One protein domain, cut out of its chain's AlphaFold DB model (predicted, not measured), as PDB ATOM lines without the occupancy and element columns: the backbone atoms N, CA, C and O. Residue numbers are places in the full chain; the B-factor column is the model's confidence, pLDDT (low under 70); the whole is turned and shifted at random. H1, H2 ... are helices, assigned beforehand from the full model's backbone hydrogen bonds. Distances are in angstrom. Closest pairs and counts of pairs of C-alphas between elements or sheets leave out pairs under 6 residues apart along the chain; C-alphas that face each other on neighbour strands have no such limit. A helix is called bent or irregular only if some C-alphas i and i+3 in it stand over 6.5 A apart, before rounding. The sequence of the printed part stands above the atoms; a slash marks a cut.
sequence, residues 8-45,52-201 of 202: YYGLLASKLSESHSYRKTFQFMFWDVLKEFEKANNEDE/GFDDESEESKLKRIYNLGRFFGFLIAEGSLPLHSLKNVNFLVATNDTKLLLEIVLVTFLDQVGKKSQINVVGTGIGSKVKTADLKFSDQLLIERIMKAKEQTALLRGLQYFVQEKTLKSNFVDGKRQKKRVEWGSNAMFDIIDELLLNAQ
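Overview. This is residues 8 to 45 and 52 to 201 of the 202 residues of the protein "MI domain-containing protein" of Candida tenuis (strain ATCC 10573 / BCRC 21748 / CBS 615 / JCM 9827 / NBRC 10315 / NRRL Y-1498 / VKM Y-70) (UniProt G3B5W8). The model is a cluster of helices built round H5, which runs through the middle, with H3 packed along it on one side and a helical hairpin, H7 and H8, crossing it nearly at right angles on the other. H1 packs on H3, away from that hairpin, and H2 packs on the residues 97 to 98 of H5 with its residues 34 to 38; the short H4 packs on H2, H6 and H7, H6 packs on H4 and H8, and a loop sticks out at residues 122 to 129. The printed part has 188 residues with eight named helices, H1 to H8 in order along the chain, and no named strand; its class is all helix. The whole is compact, with a radius of gyration of the C-alphas of 17.2 A, and its C-alphas span 62 by 41 by 36 A, only just elongated.

Along the chain. The longest helix, H8, holds residues 175 to 199 and measures 36.4 A from C-alpha 175 at (135.154, 127.099, 99.472) to C-alpha 199 at (132.248, 126.959, 135.766). H5, residues 96 to 116, is 30.5 A long, and H7, residues 153 to 167, is 19.5 A long. H7 is neither bent nor irregular, but only just: C-alphas 164 and 167 are 6.2 A apart. H3, residues 58 to 78, measures 30.1 A, and H2, residues 20 to 39, 28.9 A. H6 holds residues 140 to 149 over 15.0 A. H1, residues 8 to 16, begins at C-alpha 8 at (129.710, 147.915, 102.644) and is 12.3 A long. H4, residues 83 to 88, is 11.2 A long and irregular, with C-alphas 85 and 88 lying 7.3 A apart.

Arrangement. H8 touches H7 at a shallow tilt of 26 degrees, opposite ways, and the two form a helical hairpin; their closest C-alphas, those of Gln 160 and Phe 190, are 5.0 A apart. With residues 178 to 186 alone, H8 touches H5, about perpendicular at 82 degrees; the closest C-alphas are those of Gly 114 and Arg 181, at 5.0 A. H8 also touches H6, where the C-alphas of Ile 143 and Ile 192 come closest at 6.9 A. H5 is the hub, touching five helices. It touches H3 with 34 pairs of C-alphas within 8 A, the closest being those of Gly 73 and Val 105 at 4.0 A; they run the same way at a steep tilt of 36 degrees, only just past shallow. H5 and H6 form a helical hairpin but only just touch, with 3 pairs of C-alphas within 8 A, the closest those of Val 113 and Leu 142 at 6.6 A. H2, H3 and H5 make a bundle, a group of helices running roughly alongside one another; the C-alphas of Phe 37 and Thr 98, the closest of H2 and H5, are 5.6 A apart. H1 touches H3, with the C-alphas of Gly 10 and Phe 71 closest at 5.8 A. H4 touches H6, with the C-alphas of His 84 and Ala 149 closest at 4.5 A. Among the pairs that are apart are H1 and H8, and H2 and H7. Every O i to N i+4 pair is within hydrogen-bond range in H1, H2, H3, H5 and H8, against 4 of 6 in H6, 10 of 11 in H7 and 0 of 2 in H4, where 2 of 3 O i to N i+3 pairs are within range.

Size, cuts and confidence. The two C-alphas farthest apart, those of Glu 45 and Gly 123, are 62.9 A apart. Residues 46 to 51 are not printed, and C-alphas 45 and 52 lie 15.4 A apart across that cut, in the link from H2 to H3. The link from H5 to H6, residues 117 to 139, is long; within it residues 118 to 119 pair antiparallel with residues 136 to 137, and residues 122 to 129 stand free. The mean pLDDT of the printed part is 89.9; it is under 70 at residues 40 to 45, 52 to 56, 121 to 129 and 201.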
ATOM      1  N   TYR A   8     129.692 146.490 102.317       94.75
ATOM      2  CA  TYR A   8     129.710 147.915 102.644       94.75
ATOM      3  C   TYR A   8     128.690 148.274 103.733       94.75
ATOM      4  O   TYR A   8     129.023 149.012 104.660       94.75
ATOM      5  N   TYR A   9     127.484 147.695 103.685       95.19
ATOM      6  CA  TYR A   9     126.451 147.956 104.690       95.19
ATOM      7  C   TYR A   9     126.872 147.484 106.083       95.19
ATOM      8  O   TYR A   9     126.626 148.178 107.065       95.19
ATOM      9  N   GLY A  10     127.564 146.344 106.173       95.62
ATOM     10  CA  GLY A  10     128.108 145.844 107.435       95.62
ATOM     11  C   GLY A  10     129.170 146.777 108.016       95.62
ATOM     12  O   GLY A  10     129.121 147.104 109.200       95.62
ATOM     13  N   LEU A  11     130.103 147.254 107.185       96.56
ATOM     14  CA  LEU A  11     131.145 148.199 107.608       96.56
ATOM     15  C   LEU A  11     130.553 149.531 108.082       96.56
ATOM     16  O   LEU A  11     130.939 150.032 109.138       96.56
ATOM     17  N   LEU A  12     129.589 150.077 107.336       96.94
ATOM     18  CA  LEU A  12     128.902 151.312 107.703       96.94
ATOM     19  C   LEU A  12     128.134 151.153 109.021       96.94
ATOM     20  O   LEU A  12     128.269 151.985 109.913       96.94
ATOM     21  N   ALA A  13     127.369 150.072 109.171       96.00
ATOM     22  CA  ALA A  13     126.625 149.791 110.396       96.00
ATOM     23  C   ALA A  13     127.550 149.558 111.601       96.00
ATOM     24  O   ALA A  13     127.256 150.035 112.699       96.00
ATOM     25  N   SER A  14     128.699 148.906 111.396       95.00
ATOM     26  CA  SER A  14     129.733 148.761 112.425       95.00
ATOM     27  C   SER A  14     130.273 150.124 112.867       95.00
ATOM     28  O   SER A  14     130.322 150.421 114.060       95.00
ATOM     29  N   LYS A  15     130.553 151.020 111.910       96.31
ATOM     30  CA  LYS A  15     130.995 152.389 112.200       96.31
ATOM     31  C   LYS A  15     129.932 153.206 112.941       96.31
ATOM     32  O   LYS A  15     130.249 153.889 113.907       96.31
ATOM     33  N   LEU A  16     128.664 153.112 112.535       95.69
ATOM     34  CA  LEU A  16     127.548 153.776 113.223       95.69
ATOM     35  C   LEU A  16     127.373 153.270 114.662       95.69
ATOM     36  O   LEU A  16     127.050 154.050 115.558       95.69
ATOM     37  N   SER A  17     127.644 151.985 114.901       95.50
ATOM     38  CA  SER A  17     127.542 151.333 116.214       95.50
ATOM     39  C   SER A  17     128.610 151.777 117.223       95.50
ATOM     40  O   SER A  17     128.569 151.349 118.384       95.50
ATOM     41  N   GLU A  18     129.546 152.650 116.833       93.38
ATOM     42  CA  GLU A  18     130.378 153.410 117.775       93.38
ATOM     43  C   GLU A  18     129.506 154.292 118.681       93.38
ATOM     44  O   GLU A  18     129.799 154.435 119.868       93.38
ATOM     45  N   SER A  19     128.377 154.798 118.165       95.44
ATOM     46  CA  SER A  19     127.345 155.416 118.993       95.44
ATOM     47  C   SER A  19     126.491 154.359 119.689       95.44
ATOM     48  O   SER A  19     125.920 153.458 119.066       95.44
ATOM     49  N   HIS A  20     126.319 154.524 120.999       91.38
ATOM     50  CA  HIS A  20     125.478 153.648 121.809       91.38
ATOM     51  C   HIS A  20     124.002 153.644 121.364       91.38
ATOM     52  O   HIS A  20     123.338 152.613 121.483       91.38
ATOM     53  N   SER A  21     123.485 154.759 120.828       95.12
ATOM     54  CA  SER A  21     122.103 154.827 120.330       95.12
ATOM     55  C   SER A  21     121.891 153.891 119.141       95.12
ATOM     56  O   SER A  21     121.023 153.025 119.204       95.12
ATOM     57  N   TYR A  22     122.741 153.986 118.115       94.69
ATOM     58  CA  TYR A  22     122.660 153.130 116.929       94.69
ATOM     59  C   TYR A  22     122.903 151.660 117.258       94.69
ATOM     60  O   TYR A  22     122.230 150.793 116.707       94.69
ATOM     61  N   ARG A  23     123.787 151.365 118.220       93.81
ATOM     62  CA  ARG A  23     123.979 149.996 118.710       93.81
ATOM     63  C   ARG A  23     122.684 149.388 119.252       93.81
ATOM     64  O   ARG A  23     122.336 148.265 118.893       93.81
ATOM     65  N   LYS A  24     121.960 150.133 120.095       94.56
ATOM     66  CA  LYS A  24     120.651 149.701 120.604       94.56
ATOM     67  C   LYS A  24     119.623 149.577 119.484       94.56
ATOM     68  O   LYS A  24     118.874 148.607 119.477       94.56
ATOM     69  N   THR A  25     119.613 150.502 118.525       95.94
ATOM     70  CA  THR A  25     118.725 150.422 117.358       95.94
ATOM     71  C   THR A  25     118.943 149.129 116.577       95.94
ATOM     72  O   THR A  25     117.981 148.409 116.349       95.94
ATOM     73  N   PHE A  26     120.189 148.766 116.249       96.25
ATOM     74  CA  PHE A  26     120.467 147.501 115.558       96.25
ATOM     75  C   PHE A  26     120.062 146.273 116.376       96.25
ATOM     76  O   PHE A  26     119.619 145.284 115.801       96.25
ATOM     77  N   GLN A  27     120.174 146.333 117.706       95.75
ATOM     78  CA  GLN A  27     119.695 145.259 118.573       95.75
ATOM     79  C   GLN A  27     118.170 145.110 118.528       95.75
ATOM     80  O   GLN A  27     117.685 143.986 118.422       95.75
ATOM     81  N   PHE A  28     117.420 146.216 118.577       95.56
ATOM     82  CA  PHE A  28     115.962 146.177 118.443       95.56
ATOM     83  C   PHE A  28     115.540 145.689 117.060       95.56
ATOM     84  O   PHE A  28     114.776 144.735 116.978       95.56
ATOM     85  N   MET A  29     116.149 146.219 115.994       95.69
ATOM     86  CA  MET A  29     115.902 145.748 114.628       95.69
ATOM     87  C   MET A  29     116.171 144.249 114.481       95.69
ATOM     88  O   MET A  29     115.408 143.548 113.826       95.69
ATOM     89  N   PHE A  30     117.233 143.732 115.106       96.31
ATOM     90  CA  PHE A  30     117.514 142.300 115.078       96.31
ATOM     91  C   PHE A  30     116.426 141.478 115.776       96.31
ATOM     92  O   PHE A  30     116.026 140.428 115.280       96.31
ATOM     93  N   TRP A  31     115.930 141.946 116.922       95.56
ATOM     94  CA  TRP A  31     114.834 141.282 117.625       95.56
ATOM     95  C   TRP A  31     113.519 141.339 116.866       95.56
ATOM     96  O   TRP A  31     112.770 140.369 116.915       95.56
ATOM     97  N   ASP A  32     113.244 142.433 116.168       94.25
ATOM     98  CA  ASP A  32     112.026 142.563 115.377       94.25
ATOM     99  C   ASP A  32     112.063 141.622 114.168       94.25
ATOM    100  O   ASP A  32     111.105 140.886 113.959       94.25
ATOM    101  N   VAL A  33     113.214 141.497 113.495       93.31
ATOM    102  CA  VAL A  33     113.435 140.487 112.441       93.31
ATOM    103  C   VAL A  33     113.234 139.058 112.961       93.31
ATOM    104  O   VAL A  33     112.614 138.234 112.294       93.31
ATOM    105  N   LEU A  34     113.743 138.736 114.156       92.44
ATOM    106  CA  LEU A  34     113.536 137.411 114.753       92.44
ATOM    107  C   LEU A  34     112.055 137.142 115.039       92.44
ATOM    108  O   LEU A  34     111.569 136.058 114.744       92.44
ATOM    109  N   LYS A  35     111.327 138.118 115.594       91.50
ATOM    110  CA  LYS A  35     109.885 137.976 115.848       91.50
ATOM    111  C   LYS A  35     109.098 137.811 114.553       91.50
ATOM    112  O   LYS A  35     108.174 137.010 114.521       91.50
ATOM    113  N   GLU A  36     109.457 138.553 113.512       89.00
ATOM    114  CA  GLU A  36     108.809 138.485 112.204       89.00
ATOM    115  C   GLU A  36     108.885 137.066 111.620       89.00
ATOM    116  O   GLU A  36     107.858 136.485 111.275       89.00
ATOM    117  N   PHE A  37     110.074 136.455 111.605       87.44
ATOM    118  CA  PHE A  37     110.247 135.086 111.097       87.44
ATOM    119  C   PHE A  37     109.679 133.991 112.015       87.44
ATOM    120  O   PHE A  37     109.401 132.885 111.550       87.44
ATOM    121  N   GLU A  38     109.476 134.273 113.302       85.44
ATOM    122  CA  GLU A  38     108.737 133.377 114.199       85.44
ATOM    123  C   GLU A  38     107.217 133.456 113.973       85.44
ATOM    124  O   GLU A  38     106.529 132.439 114.041       85.44
ATOM    125  N   LYS A  39     106.685 134.647 113.668       79.94
ATOM    126  CA  LYS A  39     105.257 134.856 113.390       79.94
ATOM    127  C   LYS A  39     104.837 134.346 112.013       79.94
ATOM    128  O   LYS A  39     103.769 133.760 111.912       79.94
ATOM    129  N   ALA A  40     105.683 134.480 110.990       66.12
ATOM    130  CA  ALA A  40     105.353 134.132 109.601       66.12
ATOM    131  C   ALA A  40     104.966 132.653 109.352       66.12
ATOM    132  O   ALA A  40     104.490 132.336 108.270       66.12
ATOM    133  N   ASN A  41     105.169 131.751 110.322       55.56
ATOM    134  CA  ASN A  41     104.734 130.348 110.240       55.56
ATOM    135  C   ASN A  41     103.481 130.025 111.073       55.56
ATOM    136  O   ASN A  41     102.996 128.897 111.011       55.56
ATOM    137  N   ASN A  42     102.988 130.969 111.876       51.94
ATOM    138  CA  ASN A  42     101.731 130.843 112.603       51.94
ATOM    139  C   ASN A  42     100.715 131.715 111.860       51.94
ATOM    140  O   ASN A  42     100.610 132.905 112.140       51.94
ATOM    141  N   GLU A  43     100.030 131.140 110.870       50.50
ATOM    142  CA  GLU A  43      98.996 131.803 110.057       50.50
ATOM    143  C   GLU A  43      97.723 132.138 110.865       50.50
ATOM    144  O   GLU A  43      96.624 131.863 110.408       50.50
ATOM    145  N   ASP A  44      97.841 132.719 112.060       48.72
ATOM    146  CA  ASP A  44      96.710 133.245 112.824       48.72
ATOM    147  C   ASP A  44      97.148 134.466 113.665       48.72
ATOM    148  O   ASP A  44      97.912 134.357 114.624       48.72
ATOM    149  N   GLU A  45      96.620 135.632 113.280       49.56
ATOM    150  CA  GLU A  45      96.488 136.887 114.043       49.56
ATOM    151  C   GLU A  45      97.758 137.638 114.516       49.56
ATOM    152  O   GLU A  45      98.349 137.384 115.566       49.56
ATOM    153  N   GLY A  52     104.722 146.894 105.300       40.12
ATOM    154  CA  GLY A  52     103.883 146.200 104.321       40.12
ATOM    155  C   GLY A  52     104.660 145.438 103.247       40.12
ATOM    156  O   GLY A  52     105.033 146.005 102.219       40.12
ATOM    157  N   PHE A  53     104.844 144.140 103.474       51.91
ATOM    158  CA  PHE A  53     105.450 143.202 102.530       51.91
ATOM    159  C   PHE A  53     104.747 141.835 102.540       51.91
ATOM    160  O   PHE A  53     105.392 140.811 102.344       51.91
ATOM    161  N   ASP A  54     103.425 141.824 102.726       50.66
ATOM    162  CA  ASP A  54     102.601 140.599 102.781       50.66
ATOM    163  C   ASP A  54     102.473 139.854 101.430       50.66
ATOM    164  O   ASP A  54     101.859 138.798 101.357       50.66
ATOM    165  N   ASP A  55     103.102 140.368 100.367       53.06
ATOM    166  CA  ASP A  55     103.157 139.771  99.022       53.06
ATOM    167  C   ASP A  55     104.611 139.425  98.606       53.06
ATOM    168  O   ASP A  55     105.019 139.578  97.449       53.06
ATOM    169  N   GLU A  56     105.468 139.001  99.546       64.06
ATOM    170  CA  GLU A  56     106.797 138.483  99.187       64.06
ATOM    171  C   GLU A  56     106.711 137.060  98.626       64.06
ATOM    172  O   GLU A  56     106.266 136.127  99.289       64.06
ATOM    173  N   SER A  57     107.241 136.859  97.415       82.19
ATOM    174  CA  SER A  57     107.490 135.505  96.921       82.19
ATOM    175  C   SER A  57     108.474 134.772  97.839       82.19
ATOM    176  O   SER A  57     109.389 135.385  98.400       82.19
ATOM    177  N   GLU A  58     108.363 133.444  97.916       82.88
ATOM    178  CA  GLU A  58     109.316 132.594  98.654       82.88
ATOM    179  C   GLU A  58     110.779 132.883  98.275       82.88
ATOM    180  O   GLU A  58     111.673 132.912  99.120       82.88
ATOM    181  N   GLU A  59     111.043 133.198  97.004       85.25
ATOM    182  CA  GLU A  59     112.380 133.592  96.554       85.25
ATOM    183  C   GLU A  59     112.843 134.923  97.178       85.25
ATOM    184  O   GLU A  59     114.008 135.055  97.564       85.25
ATOM    185  N   SER A  60     111.953 135.915  97.292       87.06
ATOM    186  CA  SER A  60     112.261 137.199  97.934       87.06
ATOM    187  C   SER A  60     112.530 137.016  99.425       87.06
ATOM    188  O   SER A  60     113.544 137.502  99.935       87.06
ATOM    189  N   LYS A  61     111.703 136.207 100.096       88.69
ATOM    190  CA  LYS A  61     111.853 135.855 101.510       88.69
ATOM    191  C   LYS A  61     113.193 135.167 101.791       88.69
ATOM    192  O   LYS A  61     113.927 135.582 102.689       88.69
ATOM    193  N   LEU A  62     113.585 134.183 100.977       91.19
ATOM    194  CA  LEU A  62     114.886 133.512 101.103       91.19
ATOM    195  C   LEU A  62     116.065 134.470 100.881       91.19
ATOM    196  O   LEU A  62     117.044 134.434 101.634       91.19
ATOM    197  N   LYS A  63     115.977 135.370  99.892       92.19
ATOM    198  CA  LYS A  63     116.991 136.419  99.670       92.19
ATOM    199  C   LYS A  63     117.096 137.359 100.868       92.19
ATOM    200  O   LYS A  63     118.204 137.743 101.252       92.19
ATOM    201  N   ARG A  64     115.964 137.701 101.483       92.56
ATOM    202  CA  ARG A  64     115.900 138.527 102.692       92.56
ATOM    203  C   ARG A  64     116.600 137.857 103.861       92.56
ATOM    204  O   ARG A  64     117.499 138.459 104.448       92.56
ATOM    205  N   ILE A  65     116.241 136.605 104.153       94.94
ATOM    206  CA  ILE A  65     116.865 135.793 105.206       94.94
ATOM    207  C   ILE A  65     118.375 135.716 104.980       94.94
ATOM    208  O   ILE A  65     119.153 135.959 105.904       94.94
ATOM    209  N   TYR A  66     118.803 135.463 103.741       95.38
ATOM    210  CA  TYR A  66     120.218 135.424 103.395       95.38
ATOM    211  C   TYR A  66     120.916 136.755 103.687       95.38
ATOM    212  O   TYR A  66     121.881 136.793 104.451       95.38
ATOM    213  N   ASN A  67     120.419 137.863 103.139       95.75
ATOM    214  CA  ASN A  67     121.045 139.176 103.294       95.75
ATOM    215  C   ASN A  67     121.084 139.640 104.760       95.75
ATOM    216  O   ASN A  67     122.125 140.112 105.223       95.75
ATOM    217  N   LEU A  68     119.989 139.461 105.507       96.81
ATOM    218  CA  LEU A  68     119.920 139.802 106.931       96.81
ATOM    219  C   LEU A  68     120.826 138.900 107.771       96.81
ATOM    220  O   LEU A  68     121.526 139.393 108.656       96.81
ATOM    221  N   GLY A  69     120.887 137.603 107.465       97.25
ATOM    222  CA  GLY A  69     121.774 136.669 108.150       97.25
ATOM    223  C   GLY A  69     123.244 137.057 107.994       97.25
ATOM    224  O   GLY A  69     123.988 137.111 108.977       97.25
ATOM    225  N   ARG A  70     123.661 137.426 106.774       97.56
ATOM    226  CA  ARG A  70     125.017 137.940 106.511       97.56
ATOM    227  C   ARG A  70     125.272 139.257 107.254       97.56
ATOM    228  O   ARG A  70     126.341 139.423 107.841       97.56
ATOM    229  N   PHE A  71     124.302 140.170 107.260       97.88
ATOM    230  CA  PHE A  71     124.409 141.465 107.936       97.88
ATOM    231  C   PHE A  71     124.591 141.321 109.450       97.88
ATOM    232  O   PHE A  71     125.588 141.789 110.004       97.88
ATOM    233  N   PHE A  72     123.671 140.634 110.129       98.00
ATOM    234  CA  PHE A  72     123.725 140.491 111.582       98.00
ATOM    235  C   PHE A  72     124.881 139.594 112.031       98.00
ATOM    236  O   PHE A  72     125.542 139.917 113.017       98.00
ATOM    237  N   GLY A  73     125.212 138.539 111.280       98.12
ATOM    238  CA  GLY A  73     126.408 137.735 111.544       98.12
ATOM    239  C   GLY A  73     127.701 138.553 111.457       98.12
ATOM    240  O   GLY A  73     128.587 138.404 112.303       98.12
ATOM    241  N   PHE A  74     127.791 139.480 110.497       98.25
ATOM    242  CA  PHE A  74     128.905 140.426 110.405       98.25
ATOM    243  C   PHE A  74     128.958 141.364 111.620       98.25
ATOM    244  O   PHE A  74     130.012 141.494 112.240       98.25
ATOM    245  N   LEU A  75     127.833 141.973 112.014       98.19
ATOM    246  CA  LEU A  75     127.790 142.869 113.176       98.19
ATOM    247  C   LEU A  75     128.176 142.170 114.483       98.19
ATOM    248  O   LEU A  75     128.851 142.778 115.319       98.19
ATOM    249  N   ILE A  76     127.785 140.904 114.651       98.12
ATOM    250  CA  ILE A  76     128.178 140.105 115.815       98.12
ATOM    251  C   ILE A  76     129.684 139.839 115.801       98.12
ATOM    252  O   ILE A  76     130.349 140.017 116.822       98.12
ATOM    253  N   ALA A  77     130.262 139.495 114.648       98.00
ATOM    254  CA  ALA A  77     131.703 139.269 114.532       98.00
ATOM    255  C   ALA A  77     132.526 140.534 114.811       98.00
ATOM    256  O   ALA A  77     133.528 140.486 115.531       98.00
ATOM    257  N   GLU A  78     132.082 141.686 114.306       96.62
ATOM    258  CA  GLU A  78     132.707 142.981 114.591       96.62
ATOM    259  C   GLU A  78     132.582 143.389 116.066       96.62
ATOM    260  O   GLU A  78     133.366 144.205 116.539       96.62
ATOM    261  N   GLY A  79     131.663 142.790 116.830       95.06
ATOM    262  CA  GLY A  79     131.364 143.191 118.208       95.06
ATOM    263  C   GLY A  79     130.454 144.418 118.294       95.06
ATOM    264  O   GLY A  79     130.260 144.966 119.377       95.06
ATOM    265  N   SER A  80     129.877 144.833 117.163       95.75
ATOM    266  CA  SER A  80     128.866 145.891 117.103       95.75
ATOM    267  C   SER A  80     127.542 145.429 117.698       95.75
ATOM    268  O   SER A  80     126.884 146.199 118.386       95.75
ATOM    269  N   LEU A  81     127.182 144.159 117.500       96.31
ATOM    270  CA  LEU A  81     126.041 143.525 118.150       96.31
ATOM    271  C   LEU A  81     126.550 142.418 119.090       96.31
ATOM    272  O   LEU A  81     127.269 141.527 118.648       96.31
ATOM    273  N   PRO A  82     126.237 142.433 120.393       96.00
ATOM    274  CA  PRO A  82     126.743 141.411 121.302       96.00
ATOM    275  C   PRO A  82     126.015 140.075 121.105       96.00
ATOM    276  O   PRO A  82     124.818 140.057 120.808       96.00
ATOM    277  N   LEU A  83     126.706 138.955 121.350       96.56
ATOM    278  CA  LEU A  83     126.156 137.606 121.153       96.56
ATOM    279  C   LEU A  83     124.902 137.339 122.007       96.56
ATOM    280  O   LEU A  83     123.975 136.675 121.550       96.56
ATOM    281  N   HIS A  84     124.806 137.945 123.198       95.94
ATOM    282  CA  HIS A  84     123.610 137.872 124.050       95.94
ATOM    283  C   HIS A  84     122.349 138.476 123.406       95.94
ATOM    284  O   HIS A  84     121.260 138.378 123.967       95.94
ATOM    285  N   SER A  85     122.456 139.131 122.247       95.69
ATOM    286  CA  SER A  85     121.292 139.567 121.469       95.69
ATOM    287  C   SER A  85     120.470 138.380 120.965       95.69
ATOM    288  O   SER A  85     119.284 138.535 120.722       95.69
ATOM    289  N   LEU A  86     121.039 137.175 120.905       95.31
ATOM    290  CA  LEU A  86     120.313 135.945 120.580       95.31
ATOM    291  C   LEU A  86     119.515 135.360 121.759       95.31
ATOM    292  O   LEU A  86     118.864 134.337 121.599       95.31
ATOM    293  N   LYS A  87     119.525 135.982 122.948       93.44
ATOM    294  CA  LYS A  87     118.911 135.410 124.165       93.44
ATOM    295  C   LYS A  87     117.406 135.130 124.067       93.44
ATOM    296  O   LYS A  87     116.893 134.346 124.853       93.44
ATOM    297  N   ASN A  88     116.713 135.792 123.142       88.38
ATOM    298  CA  ASN A  88     115.272 135.632 122.941       88.38
ATOM    299  C   ASN A  88     114.937 134.453 122.007       88.38
ATOM    300  O   ASN A  88     113.767 134.165 121.786       88.38
ATOM    301  N   VAL A  89     115.948 133.793 121.436       90.06
ATOM    302  CA  VAL A  89     115.773 132.678 120.505       90.06
ATOM    303  C   VAL A  89     115.590 131.377 121.274       90.06
ATOM    304  O   VAL A  89     116.440 130.992 122.078       90.06
ATOM    305  N   ASN A  90     114.523 130.647 120.956       87.31
ATOM    306  CA  ASN A  90     114.352 129.268 121.391       87.31
ATOM    307  C   ASN A  90     114.790 128.302 120.278       87.31
ATOM    308  O   ASN A  90     114.000 127.940 119.413       87.31
ATOM    309  N   PHE A  91     116.045 127.851 120.317       84.94
ATOM    310  CA  PHE A  91     116.637 126.999 119.273       84.94
ATOM    311  C   PHE A  91     115.900 125.664 119.042       84.94
ATOM    312  O   PHE A  91     116.011 125.094 117.955       84.94
ATOM    313  N   LEU A  92     115.146 125.168 120.029       79.56
ATOM    314  CA  LEU A  92     114.394 123.914 119.917       79.56
ATOM    315  C   LEU A  92     113.116 124.094 119.093       79.56
ATOM    316  O   LEU A  92     112.817 123.280 118.217       79.56
ATOM    317  N   VAL A  93     112.388 125.178 119.354       85.88
ATOM    318  CA  VAL A  93     111.032 125.403 118.827       85.88
ATOM    319  C   VAL A  93     111.009 126.418 117.680       85.88
ATOM    320  O   VAL A  93     109.991 126.543 117.015       85.88
ATOM    321  N   ALA A  94     112.138 127.081 117.402       89.12
ATOM    322  CA  ALA A  94     112.264 128.069 116.335       89.12
ATOM    323  C   ALA A  94     111.760 127.550 114.981       89.12
ATOM    324  O   ALA A  94     111.953 126.373 114.625       89.12
ATOM    325  N   THR A  95     111.171 128.458 114.211       92.12
ATOM    326  CA  THR A  95     110.661 128.184 112.866       92.12
ATOM    327  C   THR A  95     111.783 127.783 111.903       92.12
ATOM    328  O   THR A  95     112.971 127.985 112.173       92.12
ATOM    329  N   ASN A  96     111.430 127.189 110.758       92.31
ATOM    330  CA  ASN A  96     112.425 126.847 109.735       92.31
ATOM    331  C   ASN A  96     113.162 128.090 109.216       92.31
ATOM    332  O   ASN A  96     114.376 128.030 109.036       92.31
ATOM    333  N   ASP A  97     112.462 129.214 109.064       93.25
ATOM    334  CA  ASP A  97     113.047 130.478 108.613       93.25
ATOM    335  C   ASP A  97     113.983 131.081 109.653       93.25
ATOM    336  O   ASP A  97     115.094 131.492 109.318       93.25
ATOM    337  N   THR A  98     113.597 131.064 110.931       94.19
ATOM    338  CA  THR A  98     114.485 131.501 112.009       94.19
ATOM    339  C   THR A  98     115.711 130.601 112.101       94.19
ATOM    340  O   THR A  98     116.830 131.097 112.215       94.19
ATOM    341  N   LYS A  99     115.550 129.275 111.996       95.00
ATOM    342  CA  LYS A  99     116.682 128.335 111.946       95.00
ATOM    343  C   LYS A  99     117.597 128.641 110.757       95.00
ATOM    344  O   LYS A  99     118.810 128.687 110.934       95.00
ATOM    345  N   LEU A 100     117.037 128.914 109.581       95.62
ATOM    346  CA  LEU A 100     117.799 129.288 108.393       95.62
ATOM    347  C   LEU A 100     118.564 130.607 108.593       95.62
ATOM    348  O   LEU A 100     119.760 130.680 108.309       95.62
ATOM    349  N   LEU A 101     117.908 131.630 109.149       96.56
ATOM    350  CA  LEU A 101     118.539 132.900 109.501       96.56
ATOM    351  C   LEU A 101     119.712 132.681 110.462       96.56
ATOM    352  O   LEU A 101     120.813 133.170 110.211       96.56
ATOM    353  N   LEU A 102     119.499 131.927 111.544       96.94
ATOM    354  CA  LEU A 102     120.514 131.638 112.559       96.94
ATOM    355  C   LEU A 102     121.703 130.865 111.989       96.94
ATOM    356  O   LEU A 102     122.843 131.151 112.350       96.94
ATOM    357  N   GLU A 103     121.459 129.926 111.077       97.38
ATOM    358  CA  GLU A 103     122.514 129.205 110.368       97.38
ATOM    359  C   GLU A 103     123.417 130.173 109.601       97.38
ATOM    360  O   GLU A 103     124.636 130.152 109.780       97.38
ATOM    361  N   ILE A 104     122.833 131.091 108.829       97.94
ATOM    362  CA  ILE A 104     123.584 132.081 108.046       97.94
ATOM    363  C   ILE A 104     124.292 133.094 108.959       97.94
ATOM    364  O   ILE A 104     125.448 133.450 108.696       97.94
ATOM    365  N   VAL A 105     123.647 133.524 110.052       98.31
ATOM    366  CA  VAL A 105     124.249 134.389 111.081       98.31
ATOM    367  C   VAL A 105     125.498 133.734 111.661       98.31
ATOM    368  O   VAL A 105     126.555 134.362 111.679       98.31
ATOM    369  N   LEU A 106     125.410 132.473 112.091       98.31
ATOM    370  CA  LEU A 106     126.516 131.760 112.732       98.31
ATOM    371  C   LEU A 106     127.633 131.408 111.748       98.31
ATOM    372  O   LEU A 106     128.802 131.618 112.066       98.31
ATOM    373  N   VAL A 107     127.306 130.972 110.526       98.44
ATOM    374  CA  VAL A 107     128.307 130.761 109.464       98.44
ATOM    375  C   VAL A 107     129.078 132.051 109.189       98.44
ATOM    376  O   VAL A 107     130.306 132.031 109.096       98.44
ATOM    377  N   THR A 108     128.380 133.183 109.084       98.31
ATOM    378  CA  THR A 108     129.019 134.480 108.821       98.31
ATOM    379  C   THR A 108     129.842 134.949 110.012       98.31
ATOM    380  O   THR A 108     130.971 135.404 109.832       98.31
ATOM    381  N   PHE A 109     129.307 134.807 111.223       98.62
ATOM    382  CA  PHE A 109     129.990 135.145 112.464       98.62
ATOM    383  C   PHE A 109     131.326 134.400 112.585       98.62
ATOM    384  O   PHE A 109     132.377 135.032 112.711       98.62
ATOM    385  N   LEU A 110     131.302 133.069 112.466       98.50
ATOM    386  CA  LEU A 110     132.494 132.228 112.590       98.50
ATOM    387  C   LEU A 110     133.479 132.440 111.437       98.50
ATOM    388  O   LEU A 110     134.691 132.445 111.655       98.50
ATOM    389  N   ASP A 111     132.991 132.674 110.215       97.94
ATOM    390  CA  ASP A 111     133.852 133.015 109.082       97.94
ATOM    391  C   ASP A 111     134.643 134.308 109.332       97.94
ATOM    392  O   ASP A 111     135.851 134.356 109.086       97.94
ATOM    393  N   GLN A 112     133.981 135.354 109.831       97.75
ATOM    394  CA  GLN A 112     134.604 136.654 110.085       97.75
ATOM    395  C   GLN A 112     135.549 136.616 111.287       97.75
ATOM    396  O   GLN A 112     136.677 137.107 111.191       97.75
ATOM    397  N   VAL A 113     135.149 135.970 112.385       98.31
ATOM    398  CA  VAL A 113     136.032 135.739 113.539       98.31
ATOM    399  C   VAL A 113     137.256 134.934 113.102       98.31
ATOM    400  O   VAL A 113     138.386 135.373 113.301       98.31
ATOM    401  N   GLY A 114     137.063 133.831 112.377       97.12
ATOM    402  CA  GLY A 114     138.157 133.005 111.869       97.12
ATOM    403  C   GLY A 114     139.073 133.720 110.872       97.12
ATOM    404  O   GLY A 114     140.231 133.339 110.718       97.12
ATOM    405  N   LYS A 115     138.607 134.754 110.158       95.12
ATOM    406  CA  LYS A 115     139.483 135.587 109.313       95.12
ATOM    407  C   LYS A 115     140.455 136.397 110.164       95.12
ATOM    408  O   LYS A 115     141.626 136.473 109.806       95.12
ATOM    409  N   LYS A 116     139.979 136.950 111.280       95.81
ATOM    410  CA  LYS A 116     140.756 137.786 112.209       95.81
ATOM    411  C   LYS A 116     141.592 136.976 113.201       95.81
ATOM    412  O   LYS A 116     142.586 137.481 113.701       95.81
ATOM    413  N   SER A 117     141.218 135.722 113.437       96.12
ATOM    414  CA  SER A 117     141.907 134.810 114.350       96.12
ATOM    415  C   SER A 117     143.068 134.033 113.722       96.12
ATOM    416  O   SER A 117     143.672 133.226 114.417       96.12
ATOM    417  N   GLN A 118     143.395 134.212 112.434       93.19
ATOM    418  CA  GLN A 118     144.479 133.450 111.790       93.19
ATOM    419  C   GLN A 118     145.841 133.766 112.414       93.19
ATOM    420  O   GLN A 118     146.276 134.915 112.437       93.19
ATOM    421  N   ILE A 119     146.533 132.723 112.870       89.06
ATOM    422  CA  ILE A 119     147.885 132.814 113.419       89.06
ATOM    423  C   ILE A 119     148.884 132.539 112.296       89.06
ATOM    424  O   ILE A 119     148.771 131.542 111.576       89.06
ATOM    425  N   ASN A 120     149.894 133.398 112.167       79.62
ATOM    426  CA  ASN A 120     151.014 133.145 111.264       79.62
ATOM    427  C   ASN A 120     151.854 131.978 111.797       79.62
ATOM    428  O   ASN A 120     152.310 132.003 112.940       79.62
ATOM    429  N   VAL A 121     152.079 130.956 110.971       69.88
ATOM    430  CA  VAL A 121     152.947 129.837 111.348       69.88
ATOM    431  C   VAL A 121     154.401 130.313 111.311       69.88
ATOM    432  O   VAL A 121     154.876 130.840 110.303       69.88
ATOM    433  N   VAL A 122     155.126 130.142 112.417       63.97
ATOM    434  CA  VAL A 122     156.559 130.460 112.485       63.97
ATOM    435  C   VAL A 122     157.295 129.649 111.410       63.97
ATOM    436  O   VAL A 122     157.186 128.426 111.376       63.97
ATOM    437  N   GLY A 123     158.008 130.330 110.508       63.56
ATOM    438  CA  GLY A 123     158.759 129.707 109.407       63.56
ATOM    439  C   GLY A 123     158.134 129.847 108.014       63.56
ATOM    440  O   GLY A 123     158.823 129.623 107.020       63.56
ATOM    441  N   THR A 124     156.879 130.292 107.888       61.94
ATOM    442  CA  THR A 124     156.368 130.778 106.595       61.94
ATOM    443  C   THR A 124     156.869 132.202 106.378       61.94
ATOM    444  O   THR A 124     156.478 133.108 107.107       61.94
ATOM    445  N   GLY A 125     157.772 132.393 105.410       57.44
ATOM    446  CA  GLY A 125     158.306 133.713 105.065       57.44
ATOM    447  C   GLY A 125     157.204 134.748 104.816       57.44
ATOM    448  O   GLY A 125     156.110 134.409 104.351       57.44
ATOM    449  N   ILE A 126     157.502 136.010 105.129       53.78
ATOM    450  CA  ILE A 126     156.613 137.157 104.914       53.78
ATOM    451  C   ILE A 126     156.159 137.144 103.443       53.78
ATOM    452  O   ILE A 126     156.975 137.289 102.539       53.78
ATOM    453  N   GLY A 127     154.866 136.907 103.205       57.34
ATOM    454  CA  GLY A 127     154.271 136.853 101.861       57.34
ATOM    455  C   GLY A 127     154.002 135.453 101.287       57.34
ATOM    456  O   GLY A 127     153.397 135.353 100.218       57.34
ATOM    457  N   SER A 128     154.370 134.364 101.973       61.53
ATOM    458  CA  SER A 128     153.996 133.012 101.534       61.53
ATOM    459  C   SER A 128     152.506 132.746 101.778       61.53
ATOM    460  O   SER A 128     152.007 132.890 102.896       61.53
ATOM    461  N   LYS A 129     151.770 132.339 100.734       66.38
ATOM    462  CA  LYS A 129     150.371 131.908 100.874       66.38
ATOM    463  C   LYS A 129     150.320 130.643 101.732       66.38
ATOM    464  O   LYS A 129     150.602 129.551 101.240       66.38
ATOM    465  N   VAL A 130     149.898 130.785 102.988       73.50
ATOM    466  CA  VAL A 130     149.626 129.651 103.883       73.50
ATOM    467  C   VAL A 130     148.582 128.746 103.228       73.50
ATOM    468  O   VAL A 130     147.488 129.201 102.851       73.50
ATOM    469  N   LYS A 131     148.936 127.467 103.056       82.19
ATOM    470  CA  LYS A 131     148.027 126.451 102.524       82.19
ATOM    471  C   LYS A 131     146.853 126.291 103.484       82.19
ATOM    472  O   LYS A 131     147.012 126.390 104.694       82.19
ATOM    473  N   THR A 132     145.667 125.993 102.958       82.19
ATOM    474  CA  THR A 132     144.453 125.848 103.780       82.19
ATOM    475  C   THR A 132     144.602 124.811 104.901       82.19
ATOM    476  O   THR A 132     144.012 124.987 105.961       82.19
ATOM    477  N   ALA A 133     145.392 123.753 104.679       81.25
ATOM    478  CA  ALA A 133     145.654 122.711 105.674       81.25
ATOM    479  C   ALA A 133     146.456 123.214 106.888       81.25
ATOM    480  O   ALA A 133     146.259 122.710 107.988       81.25
ATOM    481  N   ASP A 134     147.289 124.238 106.693       84.44
ATOM    482  CA  ASP A 134     148.209 124.765 107.707       84.44
ATOM    483  C   ASP A 134     147.625 125.978 108.452       84.44
ATOM    484  O   ASP A 134     148.308 126.600 109.267       84.44
ATOM    485  N   LEU A 135     146.365 126.344 108.173       88.69
ATOM    486  CA  LEU A 135     145.688 127.429 108.879       88.69
ATOM    487  C   LEU A 135     145.494 127.054 110.351       88.69
ATOM    488  O   LEU A 135     144.806 126.083 110.671       88.69
ATOM    489  N   LYS A 136     146.073 127.872 111.229       91.44
ATOM    490  CA  LYS A 136     145.866 127.838 112.677       91.44
ATOM    491  C   LYS A 136     145.123 129.088 113.115       91.44
ATOM    492  O   LYS A 136     145.262 130.142 112.488       91.44
ATOM    493  N   PHE A 137     144.360 128.970 114.191       95.44
ATOM    494  CA  PHE A 137     143.511 130.042 114.686       95.44
ATOM    495  C   PHE A 137     143.700 130.236 116.190       95.44
ATOM    496  O   PHE A 137     143.997 129.279 116.901       95.44
ATOM    497  N   SER A 138     143.567 131.478 116.647       96.44
ATOM    498  CA  SER A 138     143.519 131.844 118.062       96.44
ATOM    499  C   SER A 138     142.073 131.986 118.517       96.44
ATOM    500  O   SER A 138     141.282 132.704 117.892       96.44
ATOM    501  N   ASP A 139     141.758 131.380 119.654       97.44
ATOM    502  CA  ASP A 139     140.418 131.409 120.238       97.44
ATOM    503  C   ASP A 139     140.103 132.740 120.938       97.44
ATOM    504  O   ASP A 139     138.949 133.014 121.243       97.44
ATOM    505  N   GLN A 140     141.091 133.624 121.130       97.50
ATOM    506  CA  GLN A 140     140.961 134.842 121.939       97.50
ATOM    507  C   GLN A 140     139.785 135.740 121.525       97.50
ATOM    508  O   GLN A 140     138.996 136.158 122.372       97.50
ATOM    509  N   LEU A 141     139.639 136.017 120.224       98.06
ATOM    510  CA  LEU A 141     138.533 136.839 119.726       98.06
ATOM    511  C   LEU A 141     137.183 136.132 119.906       98.06
ATOM    512  O   LEU A 141     136.190 136.773 120.241       98.06
ATOM    513  N   LEU A 142     137.137 134.816 119.695       98.31
ATOM    514  CA  LEU A 142     135.916 134.034 119.864       98.31
ATOM    515  C   LEU A 142     135.483 134.015 121.337       98.31
ATOM    516  O   LEU A 142     134.322 134.300 121.622       98.31
ATOM    517  N   ILE A 143     136.426 133.803 122.260       98.31
ATOM    518  CA  ILE A 143     136.217 133.908 123.709       98.31
ATOM    519  C   ILE A 143     135.658 135.290 124.060       98.31
ATOM    520  O   ILE A 143     134.624 135.379 124.714       98.31
ATOM    521  N   GLU A 144     136.265 136.379 123.576       98.00
ATOM    522  CA  GLU A 144     135.786 137.745 123.840       98.00
ATOM    523  C   GLU A 144     134.317 137.941 123.416       98.00
ATOM    524  O   GLU A 144     133.538 138.594 124.119       98.00
ATOM    525  N   ARG A 145     133.925 137.370 122.269       98.06
ATOM    526  CA  ARG A 145     132.553 137.446 121.746       98.06
ATOM    527  C   ARG A 145     131.586 136.576 122.555       98.06
ATOM    528  O   ARG A 145     130.503 137.058 122.893       98.06
ATOM    529  N   ILE A 146     131.977 135.352 122.918       98.00
ATOM    530  CA  ILE A 146     131.162 134.422 123.720       98.00
ATOM    531  C   ILE A 146     130.976 134.933 125.151       98.00
ATOM    532  O   ILE A 146     129.878 134.843 125.688       98.00
ATOM    533  N   MET A 147     131.989 135.571 125.743       96.94
ATOM    534  CA  MET A 147     131.921 136.127 127.101       96.94
ATOM    535  C   MET A 147     130.825 137.182 127.276       96.94
ATOM    536  O   MET A 147     130.359 137.412 128.391       96.94
ATOM    537  N   LYS A 148     130.359 137.808 126.186       96.81
ATOM    538  CA  LYS A 148     129.188 138.696 126.226       96.81
ATOM    539  C   LYS A 148     127.887 137.944 126.512       96.81
ATOM    540  O   LYS A 148     126.939 138.579 126.947       96.81
ATOM    541  N   ALA A 149     127.840 136.635 126.282       96.44
ATOM    542  CA  ALA A 149     126.693 135.763 126.518       96.44
ATOM    543  C   ALA A 149     126.838 134.864 127.770       96.44
ATOM    544  O   ALA A 149     126.043 133.942 127.954       96.44
ATOM    545  N   LYS A 150     127.845 135.104 128.630       95.25
ATOM    546  CA  LYS A 150     128.201 134.203 129.747       95.25
ATOM    547  C   LYS A 150     127.069 133.966 130.759       95.25
ATOM    548  O   LYS A 150     127.000 132.911 131.368       95.25
ATOM    549  N   GLU A 151     126.181 134.946 130.938       94.38
ATOM    550  CA  GLU A 151     125.072 134.877 131.903       94.38
ATOM    551  C   GLU A 151     123.833 134.183 131.313       94.38
ATOM    552  O   GLU A 151     122.861 133.917 132.016       94.38
ATOM    553  N   GLN A 152     123.832 133.895 130.009       95.38
ATOM    554  CA  GLN A 152     122.685 133.361 129.285       95.38
ATOM    555  C   GLN A 152     122.857 131.856 129.038       95.38
ATOM    556  O   GLN A 152     122.997 131.411 127.902       95.38
ATOM    557  N   THR A 153     122.807 131.047 130.099       94.31
ATOM    558  CA  THR A 153     123.043 129.586 130.040       94.31
ATOM    559  C   THR A 153     122.155 128.852 129.026       94.31
ATOM    560  O   THR A 153     122.627 127.959 128.325       94.31
ATOM    561  N   ALA A 154     120.884 129.246 128.893       93.38
ATOM    562  CA  ALA A 154     119.969 128.680 127.899       93.38
ATOM    563  C   ALA A 154     120.410 128.983 126.455       93.38
ATOM    564  O   ALA A 154     120.409 128.090 125.609       93.38
ATOM    565  N   LEU A 155     120.843 130.222 126.191       95.75
ATOM    566  CA  LEU A 155     121.407 130.620 124.898       95.75
ATOM    567  C   LEU A 155     122.683 129.828 124.604       95.75
ATOM    568  O   LEU A 155     122.830 129.294 123.512       95.75
ATOM    569  N   LEU A 156     123.584 129.727 125.580       96.62
ATOM    570  CA  LEU A 156     124.842 128.998 125.453       96.62
ATOM    571  C   LEU A 156     124.620 127.520 125.081       96.62
ATOM    572  O   LEU A 156     125.193 127.048 124.101       96.62
ATOM    573  N   ARG A 157     123.715 126.818 125.777       95.12
ATOM    574  CA  ARG A 157     123.338 125.432 125.435       95.12
ATOM    575  C   ARG A 157     122.716 125.321 124.043       95.12
ATOM    576  O   ARG A 157     123.048 124.412 123.285       95.12
ATOM    577  N   GLY A 158     121.830 126.256 123.696       95.06
ATOM    578  CA  GLY A 158     121.227 126.321 122.365       95.06
ATOM    579  C   GLY A 158     122.278 126.483 121.267       95.06
ATOM    580  O   GLY A 158     122.234 125.772 120.265       95.06
ATOM    581  N   LEU A 159     123.266 127.351 121.491       96.38
ATOM    582  CA  LEU A 159     124.382 127.567 120.577       96.38
ATOM    583  C   LEU A 159     125.260 126.320 120.432       96.38
ATOM    584  O   LEU A 159     125.548 125.967 119.297       96.38
ATOM    585  N   GLN A 160     125.634 125.633 121.520       94.62
ATOM    586  CA  GLN A 160     126.413 124.381 121.454       94.62
ATOM    587  C   GLN A 160     125.763 123.342 120.542       94.62
ATOM    588  O   GLN A 160     126.414 122.800 119.648       94.62
ATOM    589  N   TYR A 161     124.468 123.090 120.741       94.06
ATOM    590  CA  TYR A 161     123.716 122.164 119.899       94.06
ATOM    591  C   TYR A 161     123.673 122.650 118.447       94.06
ATOM    592  O   TYR A 161     123.974 121.905 117.513       94.06
ATOM    593  N   PHE A 162     123.323 123.919 118.247       95.38
ATOM    594  CA  PHE A 162     123.079 124.458 116.918       95.38
ATOM    595  C   PHE A 162     124.352 124.524 116.063       95.38
ATOM    596  O   PHE A 162     124.299 124.218 114.870       95.38
ATOM    597  N   VAL A 163     125.508 124.864 116.645       95.94
ATOM    598  CA  VAL A 163     126.763 124.920 115.878       95.94
ATOM    599  C   VAL A 163     127.208 123.540 115.400       95.94
ATOM    600  O   VAL A 163     127.656 123.414 114.261       95.94
ATOM    601  N   GLN A 164     127.016 122.500 116.213       95.44
ATOM    602  CA  GLN A 164     127.371 121.124 115.853       95.44
ATOM    603  C   GLN A 164     126.379 120.512 114.852       95.44
ATOM    604  O   GLN A 164     126.783 119.861 113.885       95.44
ATOM    605  N   GLU A 165     125.078 120.760 115.026       93.88
ATOM    606  CA  GLU A 165     124.052 120.123 114.197       93.88
ATOM    607  C   GLU A 165     123.715 120.860 112.903       93.88
ATOM    608  O   GLU A 165     123.362 120.220 111.912       93.88
ATOM    609  N   LYS A 166     123.819 122.191 112.887       93.75
ATOM    610  CA  LYS A 166     123.447 123.018 111.731       93.75
ATOM    611  C   LYS A 166     124.657 123.700 111.117       93.75
ATOM    612  O   LYS A 166     124.943 123.486 109.943       93.75
ATOM    613  N   THR A 167     125.405 124.475 111.897       94.75
ATOM    614  CA  THR A 167     126.475 125.330 111.356       94.75
ATOM    615  C   THR A 167     127.622 124.529 110.737       94.75
ATOM    616  O   THR A 167     128.064 124.858 109.636       94.75
ATOM    617  N   LEU A 168     128.068 123.442 111.376       93.19
ATOM    618  CA  LEU A 168     129.146 122.584 110.866       93.19
ATOM    619  C   LEU A 168     128.781 121.899 109.535       93.19
ATOM    620  O   LEU A 168     129.641 121.679 108.681       93.19
ATOM    621  N   LYS A 169     127.497 121.568 109.362       93.38
ATOM    622  CA  LYS A 169     126.944 120.860 108.196       93.38
ATOM    623  C   LYS A 169     126.347 121.823 107.158       93.38
ATOM    624  O   LYS A 169     125.702 121.373 106.215       93.38
ATOM    625  N   SER A 170     126.545 123.128 107.341       94.12
ATOM    626  CA  SER A 170     125.868 124.157 106.560       94.12
ATOM    627  C   SER A 170     126.281 124.160 105.090       94.12
ATOM    628  O   SER A 170     127.467 124.108 104.751       94.12
ATOM    629  N   ASN A 171     125.288 124.326 104.216       92.69
ATOM    630  CA  ASN A 171     125.496 124.515 102.780       92.69
ATOM    631  C   ASN A 171     125.830 125.974 102.408       92.69
ATOM    632  O   ASN A 171     126.149 126.242 101.255       92.69
ATOM    633  N   PHE A 172     125.808 126.915 103.361       93.06
ATOM    634  CA  PHE A 172     126.147 128.336 103.150       93.06
ATOM    635  C   PHE A 172     127.652 128.634 103.274       93.06
ATOM    636  O   PHE A 172     128.078 129.783 103.444       93.06
ATOM    637  N   VAL A 173     128.468 127.581 103.244       92.62
ATOM    638  CA  VAL A 173     129.919 127.628 103.386       92.62
ATOM    639  C   VAL A 173     130.570 127.509 102.012       92.62
ATOM    640  O   VAL A 173     130.622 126.431 101.421       92.62
ATOM    641  N   ASP A 174     131.169 128.602 101.549       89.19
ATOM    642  CA  ASP A 174     131.776 128.692 100.227       89.19
ATOM    643  C   ASP A 174     133.297 128.490 100.279       89.19
ATOM    644  O   ASP A 174     134.090 129.305 100.765       89.19
ATOM    645  N   GLY A 175     133.742 127.378  99.700       92.88
ATOM    646  CA  GLY A 175     135.154 127.099  99.472       92.88
ATOM    647  C   GLY A 175     135.943 126.628 100.702       92.88
ATOM    648  O   GLY A 175     135.571 126.773 101.866       92.88
ATOM    649  N   LYS A 176     137.119 126.046 100.430       93.44
ATOM    650  CA  LYS A 176     137.914 125.309 101.431       93.44
ATOM    651  C   LYS A 176     138.366 126.167 102.621       93.44
ATOM    652  O   LYS A 176     138.459 125.665 103.735       93.44
ATOM    653  N   ARG A 177     138.673 127.453 102.398       93.25
ATOM    654  CA  ARG A 177     139.151 128.354 103.466       93.25
ATOM    655  C   ARG A 177     138.032 128.760 104.422       93.25
ATOM    656  O   ARG A 177     138.292 128.819 105.618       93.25
ATOM    657  N   GLN A 178     136.833 129.060 103.913       95.25
ATOM    658  CA  GLN A 178     135.683 129.351 104.773       95.25
ATOM    659  C   GLN A 178     135.303 128.105 105.559       95.25
ATOM    660  O   GLN A 178     135.179 128.186 106.775       95.25
ATOM    661  N   LYS A 179     135.252 126.943 104.894       96.12
ATOM    662  CA  LYS A 179     134.990 125.661 105.553       96.12
ATOM    663  C   LYS A 179     135.919 125.418 106.737       96.12
ATOM    664  O   LYS A 179     135.440 125.201 107.839       96.12
ATOM    665  N   LYS A 180     137.230 125.593 106.553       95.94
ATOM    666  CA  LYS A 180     138.199 125.423 107.644       95.94
ATOM    667  C   LYS A 180     137.971 126.385 108.822       95.94
ATOM    668  O   LYS A 180     138.184 125.994 109.965       95.94
ATOM    669  N   ARG A 181     137.549 127.628 108.553       96.88
ATOM    670  CA  ARG A 181     137.222 128.620 109.594       96.88
ATOM    671  C   ARG A 181     135.945 128.272 110.346       96.88
ATOM    672  O   ARG A 181     135.934 128.368 111.563       96.88
ATOM    673  N   VAL A 182     134.897 127.868 109.634       97.81
ATOM    674  CA  VAL A 182     133.614 127.490 110.240       97.81
ATOM    675  C   VAL A 182     133.759 126.197 111.044       97.81
ATOM    676  O   VAL A 182     133.241 126.126 112.152       97.81
ATOM    677  N   GLU A 183     134.526 125.219 110.550       97.38
ATOM    678  CA  GLU A 183     134.859 123.992 111.289       97.38
ATOM    679  C   GLU A 183     135.616 124.294 112.587       97.38
ATOM    680  O   GLU A 183     135.192 123.856 113.653       97.38
ATOM    681  N   TRP A 184     136.703 125.077 112.520       97.81
ATOM    682  CA  TRP A 184     137.424 125.504 113.726       97.81
ATOM    683  C   TRP A 184     136.501 126.262 114.680       97.81
ATOM    684  O   TRP A 184     136.421 125.911 115.851       97.81
ATOM    685  N   GLY A 185     135.781 127.263 114.175       98.06
ATOM    686  CA  GLY A 185     134.941 128.126 114.991       98.06
ATOM    687  C   GLY A 185     133.805 127.372 115.676       98.06
ATOM    688  O   GLY A 185     133.499 127.675 116.819       98.06
ATOM    689  N   SER A 186     133.215 126.370 115.019       98.31
ATOM    690  CA  SER A 186     132.127 125.565 115.596       98.31
ATOM    691  C   SER A 186     132.632 124.668 116.727       98.31
ATOM    692  O   SER A 186     131.981 124.574 117.764       98.31
ATOM    693  N   ASN A 187     133.807 124.055 116.554       98.19
ATOM    694  CA  ASN A 187     134.428 123.220 117.585       98.19
ATOM    695  C   ASN A 187     134.923 124.065 118.764       98.19
ATOM    696  O   ASN A 187     134.526 123.818 119.894       98.19
ATOM    697  N   ALA A 188     135.681 125.131 118.493       98.19
ATOM    698  CA  ALA A 188     136.164 126.034 119.533       98.19
ATOM    699  C   ALA A 188     135.002 126.676 120.307       98.19
ATOM    700  O   ALA A 188     135.044 126.762 121.528       98.19
ATOM    701  N   MET A 189     133.929 127.091 119.623       98.38
ATOM    702  CA  MET A 189     132.739 127.627 120.285       98.38
ATOM    703  C   MET A 189     132.064 126.590 121.182       98.38
ATOM    704  O   MET A 189     131.628 126.949 122.271       98.38
ATOM    705  N   PHE A 190     131.979 125.330 120.752       98.12
ATOM    706  CA  PHE A 190     131.441 124.258 121.584       98.12
ATOM    707  C   PHE A 190     132.267 124.077 122.863       98.12
ATOM    708  O   PHE A 190     131.689 124.128 123.949       98.12
ATOM    709  N   ASP A 191     133.593 123.959 122.727       98.06
ATOM    710  CA  ASP A 191     134.527 123.727 123.836       98.06
ATOM    711  C   ASP A 191     134.534 124.897 124.836       98.06
ATOM    712  O   ASP A 191     134.393 124.695 126.040       98.06
ATOM    713  N   ILE A 192     134.607 126.141 124.341       98.00
ATOM    714  CA  ILE A 192     134.568 127.352 125.181       98.00
ATOM    715  C   ILE A 192     133.253 127.426 125.959       98.00
ATOM    716  O   ILE A 192     133.239 127.789 127.135       98.00
ATOM    717  N   ILE A 193     132.126 127.136 125.304       97.62
ATOM    718  CA  ILE A 193     130.831 127.177 125.981       97.62
ATOM    719  C   ILE A 193     130.729 126.063 127.027       97.62
ATOM    720  O   ILE A 193     130.161 126.307 128.090       97.62
ATOM    721  N   ASP A 194     131.280 124.882 126.754       97.06
ATOM    722  CA  ASP A 194     131.262 123.762 127.694       97.06
ATOM    723  C   ASP A 194     131.991 124.132 128.988       97.06
ATOM    724  O   ASP A 194     131.422 124.045 130.077       97.06
ATOM    725  N   GLU A 195     133.188 124.705 128.858       96.31
ATOM    726  CA  GLU A 195     133.965 125.220 129.987       96.31
ATOM    727  C   GLU A 195     133.210 126.316 130.761       96.31
ATOM    728  O   GLU A 195     133.160 126.300 131.993       96.31
ATOM    729  N   LEU A 196     132.561 127.256 130.064       95.00
ATOM    730  CA  LEU A 196     131.764 128.306 130.710       95.00
ATOM    731  C   LEU A 196     130.555 127.753 131.473       95.00
ATOM    732  O   LEU A 196     130.206 128.286 132.526       95.00
ATOM    733  N   LEU A 197     129.900 126.714 130.952       94.56
ATOM    734  CA  LEU A 197     128.734 126.095 131.584       94.56
ATOM    735  C   LEU A 197     129.103 125.196 132.765       94.56
ATOM    736  O   LEU A 197     128.274 125.048 133.667       94.56
ATOM    737  N   LEU A 198     130.302 124.608 132.766       93.38
ATOM    738  CA  LEU A 198     130.855 123.886 133.914       93.38
ATOM    739  C   LEU A 198     131.156 124.858 135.059       93.38
ATOM    740  O   LEU A 198     130.620 124.697 136.148       93.38
ATOM    741  N   ASN A 199     131.886 125.940 134.773       87.12
ATOM    742  CA  ASN A 199     132.248 126.959 135.766       87.12
ATOM    743  C   ASN A 199     131.046 127.728 136.350       87.12
ATOM    744  O   ASN A 199     131.185 128.407 137.359       87.12
ATOM    745  N   ALA A 200     129.878 127.688 135.701       82.12
ATOM    746  CA  ALA A 200     128.658 128.342 136.184       82.12
ATOM    747  C   ALA A 200     127.838 127.484 137.169       82.12
ATOM    748  O   ALA A 200     126.809 127.952 137.658       82.12
ATOM    749  N   GLN A 201     128.228 126.224 137.391       69.00
ATOM    750  CA  GLN A 201     127.569 125.300 138.324       69.00
ATOM    751  C   GLN A 201     128.256 125.247 139.699       69.00
ATOM    752  O   GLN A 201     127.655 124.713 140.632       69.00
TER     753      GLN A 201